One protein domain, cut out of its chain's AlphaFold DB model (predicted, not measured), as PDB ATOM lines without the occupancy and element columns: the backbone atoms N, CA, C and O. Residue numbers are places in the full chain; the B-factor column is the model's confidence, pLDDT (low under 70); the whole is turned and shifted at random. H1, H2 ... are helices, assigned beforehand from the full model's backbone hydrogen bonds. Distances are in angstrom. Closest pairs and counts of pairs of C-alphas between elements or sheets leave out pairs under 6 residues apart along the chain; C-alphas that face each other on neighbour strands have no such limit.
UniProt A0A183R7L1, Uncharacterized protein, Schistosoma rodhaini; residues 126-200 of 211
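What this domain is: This is residues 126 to 200 of the 211 residues of an uncharacterized protein of Schistosoma rodhaini (UniProt A0A183R7L1). A strung-out, open chain of five short helices, with H1, H2 and H3 toward one end of the long axis, H4 between them and H5, and a tail beyond H5 of which residues 194 to 200 stick out. No helix touches another, and the loop of residues 143 to 150, of which 143 belongs to H2, sticks out too. The printed part has 75 residues with five named helices, H1 to H5 in chain order, and no named strand; the class is all helix. It is elongated, spanning 52 by 28 by 25 A, and only just extended, close to loose, with a radius of gyration of the C-alphas of 17.5 A.

How they stand to each other: H1, residues 126 to 136, is close to but not clearly touching H2, residues 139 to 143; their closest C-alphas, those of Ile 133 and Ala 139, are 5.8 A apart. H3, residues 151 to 160, is apart from H1 and H2. H3 is close to but not clearly touching H4, residues 167 to 170, with the closest C-alphas, those of Gly 155 and Leu 169, 6.8 A apart. H5, residues 176 to 185, is only just apart from H4, at 8.1 A between closest C-alphas. In H1 and H2 every O i to N i+4 pair is within hydrogen-bond range, against 3 of 6 in H3 and 4 of 6 in H5; H4 is too short for such a pair.

Where its parts are: H1 begins at C-alpha 126 (3.990, -24.399, 132.910) and is 15.3 A long. H3 measures 14.9 A. H5 measures 14.2 A and ends at C-alpha 185 (11.772, 3.087, 139.891).

The domain as a whole: The two C-alphas farthest apart, those of Arg 135 and Lys 200, are 52.4 A apart. The printed part has no cut, and no link between helices is long. Residues 186 to 200 hold no named element. Mean pLDDT of the printed part is 86.1; residue 174 is under 70.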
ATOM      1  N   GLU A 126       4.081 -23.150 132.154       78.81
ATOM      2  CA  GLU A 126       3.990 -24.399 132.910       78.81
ATOM      3  C   GLU A 126       5.182 -25.334 132.633       78.81
ATOM      4  O   GLU A 126       5.880 -25.668 133.595       78.81
ATOM      5  N   PRO A 127       5.511 -25.694 131.372       84.44
ATOM      6  CA  PRO A 127       6.726 -26.457 131.079       84.44
ATOM      7  C   PRO A 127       8.008 -25.778 131.569       84.44
ATOM      8  O   PRO A 127       8.857 -26.444 132.153       84.44
ATOM      9  N   LEU A 128       8.141 -24.460 131.403       84.50
ATOM     10  CA  LEU A 128       9.306 -23.703 131.863       84.50
ATOM     11  C   LEU A 128       9.418 -23.703 133.390       84.50
ATOM     12  O   LEU A 128      10.516 -23.816 133.925       84.50
ATOM     13  N   VAL A 129       8.301 -23.572 134.109       85.88
ATOM     14  CA  VAL A 129       8.273 -23.656 135.575       85.88
ATOM     15  C   VAL A 129       8.725 -25.041 136.015       85.88
ATOM     16  O   VAL A 129       9.586 -25.132 136.888       85.88
ATOM     17  N   LEU A 130       8.217 -26.106 135.391       86.88
ATOM     18  CA  LEU A 130       8.638 -27.477 135.684       86.88
ATOM     19  C   LEU A 130      10.124 -27.702 135.368       86.88
ATOM     20  O   LEU A 130      10.840 -28.236 136.211       86.88
ATOM     21  N   GLU A 131      10.612 -27.224 134.220       87.69
ATOM     22  CA  GLU A 131      12.030 -27.291 133.841       87.69
ATOM     23  C   GLU A 131      12.906 -26.557 134.861       87.69
ATOM     24  O   GLU A 131      13.936 -27.066 135.297       87.69
ATOM     25  N   VAL A 132      12.500 -25.356 135.279       86.38
ATOM     26  CA  VAL A 132      13.228 -24.583 136.287       86.38
ATOM     27  C   VAL A 132      13.234 -25.329 137.616       86.38
ATOM     28  O   VAL A 132      14.297 -25.405 138.237       86.38
ATOM     29  N   ILE A 133      12.100 -25.892 138.043       87.75
ATOM     30  CA  ILE A 133      11.996 -26.663 139.285       87.75
ATOM     31  C   ILE A 133      12.936 -27.866 139.251       87.75
ATOM     32  O   ILE A 133      13.694 -28.063 140.199       87.75
ATOM     33  N   GLU A 134      12.933 -28.630 138.158       88.12
ATOM     34  CA  GLU A 134      13.802 -29.794 137.976       88.12
ATOM     35  C   GLU A 134      15.280 -29.388 137.951       88.12
ATOM     36  O   GLU A 134      16.087 -29.914 138.718       88.12
ATOM     37  N   ARG A 135      15.638 -28.391 137.134       86.75
ATOM     38  CA  ARG A 135      17.020 -27.919 136.965       86.75
ATOM     39  C   ARG A 135      17.622 -27.372 138.255       86.75
ATOM     40  O   ARG A 135      18.827 -27.485 138.465       86.75
ATOM     41  N   THR A 136      16.809 -26.720 139.078       85.44
ATOM     42  CA  THR A 136      17.265 -26.127 140.341       85.44
ATOM     43  C   THR A 136      17.093 -27.073 141.528       85.44
ATOM     44  O   THR A 136      17.787 -26.902 142.519       85.44
ATOM     45  N   GLY A 137      16.254 -28.106 141.434       86.69
ATOM     46  CA  GLY A 137      15.947 -29.000 142.553       86.69
ATOM     47  C   GLY A 137      14.946 -28.402 143.547       86.69
ATOM     48  O   GLY A 137      14.980 -28.740 144.723       86.69
ATOM     49  N   LEU A 138      14.062 -27.513 143.085       86.69
ATOM     50  CA  LEU A 138      13.084 -26.774 143.897       86.69
ATOM     51  C   LEU A 138      11.824 -27.566 144.277       86.69
ATOM     52  O   LEU A 138      10.890 -26.997 144.837       86.69
ATOM     53  N   ALA A 139      11.744 -28.847 143.917       86.81
ATOM     54  CA  ALA A 139      10.498 -29.607 143.995       86.81
ATOM     55  C   ALA A 139       9.947 -29.705 145.428       86.81
ATOM     56  O   ALA A 139       8.740 -29.575 145.624       86.81
ATOM     57  N   GLU A 140      10.821 -29.893 146.420       85.81
ATOM     58  CA  GLU A 140      10.423 -29.998 147.828       85.81
ATOM     59  C   GLU A 140       9.838 -28.678 148.347       85.81
ATOM     60  O   GLU A 140       8.760 -28.672 148.937       85.81
ATOM     61  N   GLU A 141      10.483 -27.543 148.071       85.06
ATOM     62  CA  GLU A 141       9.984 -26.230 148.486       85.06
ATOM     63  C   GLU A 141       8.753 -25.784 147.704       85.06
ATOM     64  O   GLU A 141       7.907 -25.089 148.260       85.06
ATOM     65  N   TYR A 142       8.635 -26.166 146.432       83.75
ATOM     66  CA  TYR A 142       7.491 -25.801 145.599       83.75
ATOM     67  C   TYR A 142       6.184 -26.447 146.082       83.75
ATOM     68  O   TYR A 142       5.118 -25.849 145.951       83.75
ATOM     69  N   ILE A 143       6.263 -27.661 146.639       85.94
ATOM     70  CA  ILE A 143       5.104 -28.427 147.129       85.94
ATOM     71  C   ILE A 143       4.877 -28.198 148.635       85.94
ATOM     72  O   ILE A 143       3.821 -28.542 149.163       85.94
ATOM     73  N   SER A 144       5.849 -27.614 149.339       86.06
ATOM     74  CA  SER A 144       5.757 -27.375 150.778       86.06
ATOM     75  C   SER A 144       4.654 -26.371 151.134       86.06
ATOM     76  O   SER A 144       4.581 -25.271 150.590       86.06
ATOM     77  N   GLU A 145       3.827 -26.739 152.115       88.44
ATOM     78  CA  GLU A 145       2.843 -25.855 152.755       88.44
ATOM     79  C   GLU A 145       3.366 -25.268 154.082       88.44
ATOM     80  O   GLU A 145       2.625 -24.610 154.818       88.44
ATOM     81  N   GLU A 146       4.633 -25.518 154.424       86.69
ATOM     82  CA  GLU A 146       5.226 -25.039 155.670       86.69
ATOM     83  C   GLU A 146       5.395 -23.514 155.669       86.69
ATOM     84  O   GLU A 146       5.724 -22.876 154.664       86.69
ATOM     85  N   SER A 147       5.175 -22.900 156.831       83.88
ATOM     86  CA  SER A 147       5.407 -21.469 157.004       83.88
ATOM     87  C   SER A 147       6.899 -21.160 157.055       83.88
ATOM     88  O   SER A 147       7.660 -21.851 157.724       83.88
ATOM     89  N   TRP A 148       7.299 -20.050 156.444       83.06
ATOM     90  CA  TRP A 148       8.656 -19.530 156.578       83.06
ATOM     91  C   TRP A 148       8.902 -19.009 157.996       83.06
ATOM     92  O   TRP A 148       8.150 -18.166 158.487       83.06
ATOM     93  N   ASP A 149      10.001 -19.440 158.612       84.94
ATOM     94  CA  ASP A 149      10.371 -19.007 159.967       84.94
ATOM     95  C   ASP A 149      10.803 -17.533 160.035       84.94
ATOM     96  O   ASP A 149      10.674 -16.881 161.073       84.94
ATOM     97  N   SER A 150      11.359 -16.995 158.941       85.69
ATOM     98  CA  SER A 150      11.840 -15.613 158.872       85.69
ATOM     99  C   SER A 150      11.980 -15.102 157.434       85.69
ATOM    100  O   SER A 150      12.055 -15.876 156.478       85.69
ATOM    101  N   LEU A 151      12.090 -13.779 157.284       79.88
ATOM    102  CA  LEU A 151      12.396 -13.141 155.998       79.88
ATOM    103  C   LEU A 151      13.860 -13.345 155.569       79.88
ATOM    104  O   LEU A 151      14.148 -13.302 154.376       79.88
ATOM    105  N   ASP A 152      14.772 -13.643 156.498       79.56
ATOM    106  CA  ASP A 152      16.158 -14.004 156.168       79.56
ATOM    107  C   ASP A 152      16.228 -15.382 155.489       79.56
ATOM    108  O   ASP A 152      17.034 -15.603 154.580       79.56
ATOM    109  N   THR A 153      15.317 -16.291 155.859       81.31
ATOM    110  CA  THR A 153      15.160 -17.608 155.225       81.31
ATOM    111  C   THR A 153      14.843 -17.475 153.728       81.31
ATOM    112  O   THR A 153      15.336 -18.269 152.928       81.31
ATOM    113  N   LEU A 154      14.124 -16.421 153.321       79.25
ATOM    114  CA  LEU A 154      13.845 -16.127 151.909       79.25
ATOM    115  C   LEU A 154      15.118 -15.761 151.126       79.25
ATOM    116  O   LEU A 154      15.273 -16.155 149.974       79.25
ATOM    117  N   GLY A 155      16.062 -15.044 151.743       80.62
ATOM    118  CA  GLY A 155      17.347 -14.717 151.113       80.62
ATOM    119  C   GLY A 155      18.219 -15.955 150.871       80.62
ATOM    120  O   GLY A 155      18.894 -16.059 149.846       80.62
ATOM    121  N   ASN A 156      18.159 -16.934 151.779       83.62
ATOM    122  CA  ASN A 156      18.885 -18.198 151.644       83.62
ATOM    123  C   ASN A 156      18.392 -19.039 150.462       83.62
ATOM    124  O   ASN A 156      19.185 -19.777 149.882       83.62
ATOM    125  N   PHE A 157      17.126 -18.894 150.070       84.31
ATOM    126  CA  PHE A 157      16.536 -19.609 148.941       84.31
ATOM    127  C   PHE A 157      17.262 -19.308 147.623       84.31
ATOM    128  O   PHE A 157      17.683 -20.223 146.919       84.31
ATOM    129  N   TYR A 158      17.509 -18.026 147.333       85.56
ATOM    130  CA  TYR A 158      18.237 -17.618 146.129       85.56
ATOM    131  C   TYR A 158      19.640 -18.236 146.075       85.56
ATOM    132  O   TYR A 158      20.062 -18.745 145.038       85.56
ATOM    133  N   LYS A 159      20.338 -18.274 147.216       84.44
ATOM    134  CA  LYS A 159      21.681 -18.863 147.326       84.44
ATOM    135  C   LYS A 159      21.665 -20.385 147.204       84.44
ATOM    136  O   LYS A 159      22.483 -20.928 146.467       84.44
ATOM    137  N   LYS A 160      20.741 -21.062 147.897       85.12
ATOM    138  CA  LYS A 160      20.589 -22.529 147.894       85.12
ATOM    139  C   LYS A 160      20.403 -23.061 146.472       85.12
ATOM    140  O   LYS A 160      21.004 -24.069 146.123       85.12
ATOM    141  N   TYR A 161      19.640 -22.337 145.657       84.69
ATOM    142  CA  TYR A 161      19.256 -22.748 144.307       84.69
ATOM    143  C   TYR A 161      20.055 -22.087 143.182       84.69
ATOM    144  O   TYR A 161      19.710 -22.239 142.011       84.69
ATOM    145  N   ASN A 162      21.127 -21.360 143.518       83.94
ATOM    146  CA  ASN A 162      21.946 -20.611 142.559       83.94
ATOM    147  C   ASN A 162      21.112 -19.683 141.645       83.94
ATOM    148  O   ASN A 162      21.406 -19.502 140.462       83.94
ATOM    149  N   ILE A 163      20.047 -19.101 142.199       84.50
ATOM    150  CA  ILE A 163      19.195 -18.118 141.532       84.50
ATOM    151  C   ILE A 163      19.780 -16.735 141.811       84.50
ATOM    152  O   ILE A 163      20.195 -16.434 142.930       84.50
ATOM    153  N   THR A 164      19.804 -15.872 140.795       86.50
ATOM    154  CA  THR A 164      20.296 -14.501 140.951       86.50
ATOM    155  C   THR A 164      19.516 -13.766 142.040       86.50
ATOM    156  O   THR A 164      18.302 -13.584 141.939       86.50
ATOM    157  N   GLU A 165      20.230 -13.328 143.074       87.44
ATOM    158  CA  GLU A 165      19.643 -12.593 144.187       87.44
ATOM    159  C   GLU A 165      19.158 -11.208 143.713       87.44
ATOM    160  O   GLU A 165      19.932 -10.455 143.109       87.44
ATOM    161  N   PRO A 166      17.894 -10.826 143.966       87.06
ATOM    162  CA  PRO A 166      17.425  -9.488 143.646       87.06
ATOM    163  C   PRO A 166      18.125  -8.444 144.520       87.06
ATOM    164  O   PRO A 166      18.180  -8.560 145.743       87.06
ATOM    165  N   VAL A 167      18.562  -7.345 143.900       83.25
ATOM    166  CA  VAL A 167      19.234  -6.215 144.576       83.25
ATOM    167  C   VAL A 167      18.427  -5.684 145.770       83.25
ATOM    168  O   VAL A 167      18.993  -5.197 146.745       83.25
ATOM    169  N   SER A 168      17.097  -5.802 145.735       81.75
ATOM    170  CA  SER A 168      16.221  -5.386 146.831       81.75
ATOM    171  C   SER A 168      16.484  -6.117 148.149       81.75
ATOM    172  O   SER A 168      16.273  -5.507 149.196       81.75
ATOM    173  N   LEU A 169      16.968  -7.366 148.138       83.75
ATOM    174  CA  LEU A 169      17.257  -8.117 149.368       83.75
ATOM    175  C   LEU A 169      18.358  -7.477 150.220       83.75
ATOM    176  O   LEU A 169      18.346  -7.615 151.439       83.75
ATOM    177  N   GLN A 170      19.249  -6.697 149.613       81.56
ATOM    178  CA  GLN A 170      20.300  -5.993 150.348       81.56
ATOM    179  C   GLN A 170      19.792  -4.725 151.043       81.56
ATOM    180  O   GLN A 170      20.413  -4.259 151.990       81.56
ATOM    181  N   PHE A 171      18.670  -4.149 150.595       82.81
ATOM    182  CA  PHE A 171      18.259  -2.801 151.009       82.81
ATOM    183  C   PHE A 171      16.830  -2.698 151.549       82.81
ATOM    184  O   PHE A 171      16.430  -1.614 151.977       82.81
ATOM    185  N   TRP A 172      16.050  -3.781 151.549       79.62
ATOM    186  CA  TRP A 172      14.633  -3.737 151.929       79.62
ATOM    187  C   TRP A 172      14.397  -3.356 153.400       79.62
ATOM    188  O   TRP A 172      13.441  -2.634 153.666       79.62
ATOM    189  N   MET A 173      15.275  -3.770 154.326       75.69
ATOM    190  CA  MET A 173      15.241  -3.356 155.744       75.69
ATOM    191  C   MET A 173      16.156  -2.177 156.072       75.69
ATOM    192  O   MET A 173      16.056  -1.612 157.157       75.69
ATOM    193  N   MET A 174      17.088  -1.821 155.185       69.88
ATOM    194  CA  MET A 174      18.160  -0.895 155.556       69.88
ATOM    195  C   MET A 174      17.720   0.570 155.557       69.88
ATOM    196  O   MET A 174      18.303   1.364 156.292       69.88
ATOM    197  N   ASN A 175      16.746   0.962 154.724       74.31
ATOM    198  CA  ASN A 175      16.304   2.356 154.666       74.31
ATOM    199  C   ASN A 175      14.939   2.547 153.978       74.31
ATOM    200  O   ASN A 175      14.725   2.078 152.855       74.31
ATOM    201  N   ASP A 176      14.081   3.374 154.581       88.06
ATOM    202  CA  ASP A 176      12.833   3.894 154.000       88.06
ATOM    203  C   ASP A 176      13.036   4.554 152.626       88.06
ATOM    204  O   ASP A 176      12.137   4.539 151.780       88.06
ATOM    205  N   ILE A 177      14.232   5.092 152.353       88.56
ATOM    206  CA  ILE A 177      14.604   5.642 151.042       88.56
ATOM    207  C   ILE A 177      14.450   4.585 149.946       88.56
ATOM    208  O   ILE A 177      13.873   4.870 148.897       88.56
ATOM    209  N   CYS A 178      14.941   3.365 150.168       86.62
ATOM    210  CA  CYS A 178      14.877   2.291 149.180       86.62
ATOM    211  C   CYS A 178      13.437   1.802 148.997       86.62
ATOM    212  O   CYS A 178      13.007   1.570 147.865       86.62
ATOM    213  N   PHE A 179      12.661   1.737 150.081       87.81
ATOM    214  CA  PHE A 179      11.233   1.424 150.023       87.81
ATOM    215  C   PHE A 179      10.438   2.466 149.214       87.81
ATOM    216  O   PHE A 179       9.618   2.108 148.357       87.81
ATOM    217  N   GLY A 180      10.708   3.755 149.437       89.44
ATOM    218  CA  GLY A 180      10.110   4.865 148.698       89.44
ATOM    219  C   GLY A 180      10.550   4.909 147.234       89.44
ATOM    220  O   GLY A 180       9.720   5.092 146.345       89.44
ATOM    221  N   ALA A 181      11.831   4.658 146.953       89.50
ATOM    222  CA  ALA A 181      12.375   4.644 145.596       89.50
ATOM    223  C   ALA A 181      11.686   3.607 144.693       89.50
ATOM    224  O   ALA A 181      11.482   3.880 143.508       89.50
ATOM    225  N   GLN A 182      11.244   2.468 145.240       89.38
ATOM    226  CA  GLN A 182      10.480   1.458 144.494       89.38
ATOM    227  C   GLN A 182       9.152   1.993 143.933       89.38
ATOM    228  O   GLN A 182       8.667   1.474 142.932       89.38
ATOM    229  N   ARG A 183       8.569   3.051 144.515       92.12
ATOM    230  CA  ARG A 183       7.327   3.661 144.002       92.12
ATOM    231  C   ARG A 183       7.559   4.521 142.762       92.12
ATOM    232  O   ARG A 183       6.595   4.923 142.129       92.12
ATOM    233  N   ILE A 184       8.818   4.813 142.434       92.69
ATOM    234  CA  ILE A 184       9.211   5.628 141.277       92.69
ATOM    235  C   ILE A 184       9.974   4.782 140.252       92.69
ATOM    236  O   ILE A 184       9.802   4.965 139.054       92.69
ATOM    237  N   ARG A 185      10.837   3.869 140.719       90.00
ATOM    238  CA  ARG A 185      11.772   3.087 139.891       90.00
ATOM    239  C   ARG A 185      11.604   1.567 140.014       90.00
ATOM    240  O   ARG A 185      12.430   0.830 139.493       90.00
ATOM    241  N   GLY A 186      10.593   1.102 140.746       89.38
ATOM    242  CA  GLY A 186      10.267  -0.321 140.870       89.38
ATOM    243  C   GLY A 186       9.230  -0.775 139.840       89.38
ATOM    244  O   GLY A 186       9.001  -0.110 138.834       89.38
ATOM    245  N   CYS A 187       8.567  -1.898 140.118       90.81
ATOM    246  CA  CYS A 187       7.671  -2.558 139.159       90.81
ATOM    247  C   CYS A 187       6.315  -1.857 138.948       90.81
ATOM    248  O   CYS A 187       5.644  -2.129 137.959       90.81
ATOM    249  N   ASN A 188       5.891  -0.969 139.858       93.19
ATOM    250  CA  ASN A 188       4.621  -0.237 139.742       93.19
ATOM    251  C   ASN A 188       4.804   1.270 140.015       93.19
ATOM    252  O   ASN A 188       4.424   1.762 141.084       93.19
ATOM    253  N   PRO A 189       5.384   2.022 139.062       94.19
ATOM    254  CA  PRO A 189       5.649   3.452 139.221       94.19
ATOM    255  C   PRO A 189       4.419   4.349 138.992       94.19
ATOM    256  O   PRO A 189       4.513   5.568 139.107       94.19
ATOM    257  N   PHE A 190       3.255   3.779 138.668       94.50
ATOM    258  CA  PHE A 190       2.090   4.536 138.189       94.50
ATOM    259  C   PHE A 190       1.121   4.973 139.296       94.50
ATOM    260  O   PHE A 190       0.175   5.712 139.038       94.50
ATOM    261  N   THR A 191       1.328   4.508 140.531       93.06
ATOM    262  CA  THR A 191       0.375   4.724 141.638       93.06
ATOM    263  C   THR A 191       0.710   5.954 142.495       93.06
ATOM    264  O   THR A 191      -0.164   6.500 143.171       93.06
ATOM    265  N   ILE A 192       1.974   6.393 142.520       93.50
ATOM    266  CA  ILE A 192       2.404   7.520 143.360       93.50
ATOM    267  C   ILE A 192       1.941   8.857 142.767       93.50
ATOM    268  O   ILE A 192       2.063   9.103 141.572       93.50
ATOM    269  N   GLN A 193       1.425   9.745 143.619       92.06
ATOM    270  CA  GLN A 193       0.947  11.070 143.216       92.06
ATOM    271  C   GLN A 193       1.230  12.122 144.290       92.06
ATOM    272  O   GLN A 193       1.307  11.811 145.482       92.06
ATOM    273  N   ILE A 194       1.346  13.386 143.873       93.25
ATOM    274  CA  ILE A 194       1.523  14.515 144.793       93.25
ATOM    275  C   ILE A 194       0.244  14.699 145.618       93.25
ATOM    276  O   ILE A 194      -0.812  15.049 145.090       93.25
ATOM    277  N   CYS A 195       0.345  14.509 146.934       91.50
ATOM    278  CA  CYS A 195      -0.757  14.726 147.866       91.50
ATOM    279  C   CYS A 195      -0.759  16.184 148.352       91.50
ATOM    280  O   CYS A 195       0.055  16.561 149.191       91.50
ATOM    281  N   ARG A 196      -1.676  17.011 147.832       93.75
ATOM    282  CA  ARG A 196      -1.849  18.409 148.288       93.75
ATOM    283  C   ARG A 196      -2.749  18.538 149.519       93.75
ATOM    284  O   ARG A 196      -2.737  19.564 150.190       93.75
ATOM    285  N   THR A 197      -3.562  17.525 149.806       92.38
ATOM    286  CA  THR A 197      -4.484  17.516 150.948       92.38
ATOM    287  C   THR A 197      -4.700  16.083 151.408       92.38
ATOM    288  O   THR A 197      -4.992  15.207 150.593       92.38
ATOM    289  N   LEU A 198      -4.572  15.841 152.715       89.94
ATOM    290  CA  LEU A 198      -4.759  14.508 153.283       89.94
ATOM    291  C   LEU A 198      -6.220  14.043 153.117       89.94
ATOM    292  O   LEU A 198      -7.145  14.790 153.448       89.94
ATOM    293  N   PRO A 199      -6.460  12.803 152.655       88.44
ATOM    294  CA  PRO A 199      -7.810  12.259 152.567       88.44
ATOM    295  C   PRO A 199      -8.499  12.210 153.940       88.44
ATOM    296  O   PRO A 199      -7.934  11.686 154.899       88.44
ATOM    297  N   LYS A 200      -9.757  12.672 154.024       84.00
ATOM    298  CA  LYS A 200     -10.529  12.764 155.285       84.00
ATOM    299  C   LYS A 200     -10.568  11.454 156.088       84.00
ATOM    300  O   LYS A 200     -10.439  11.487 157.303       84.00
TER     301      LYS A 200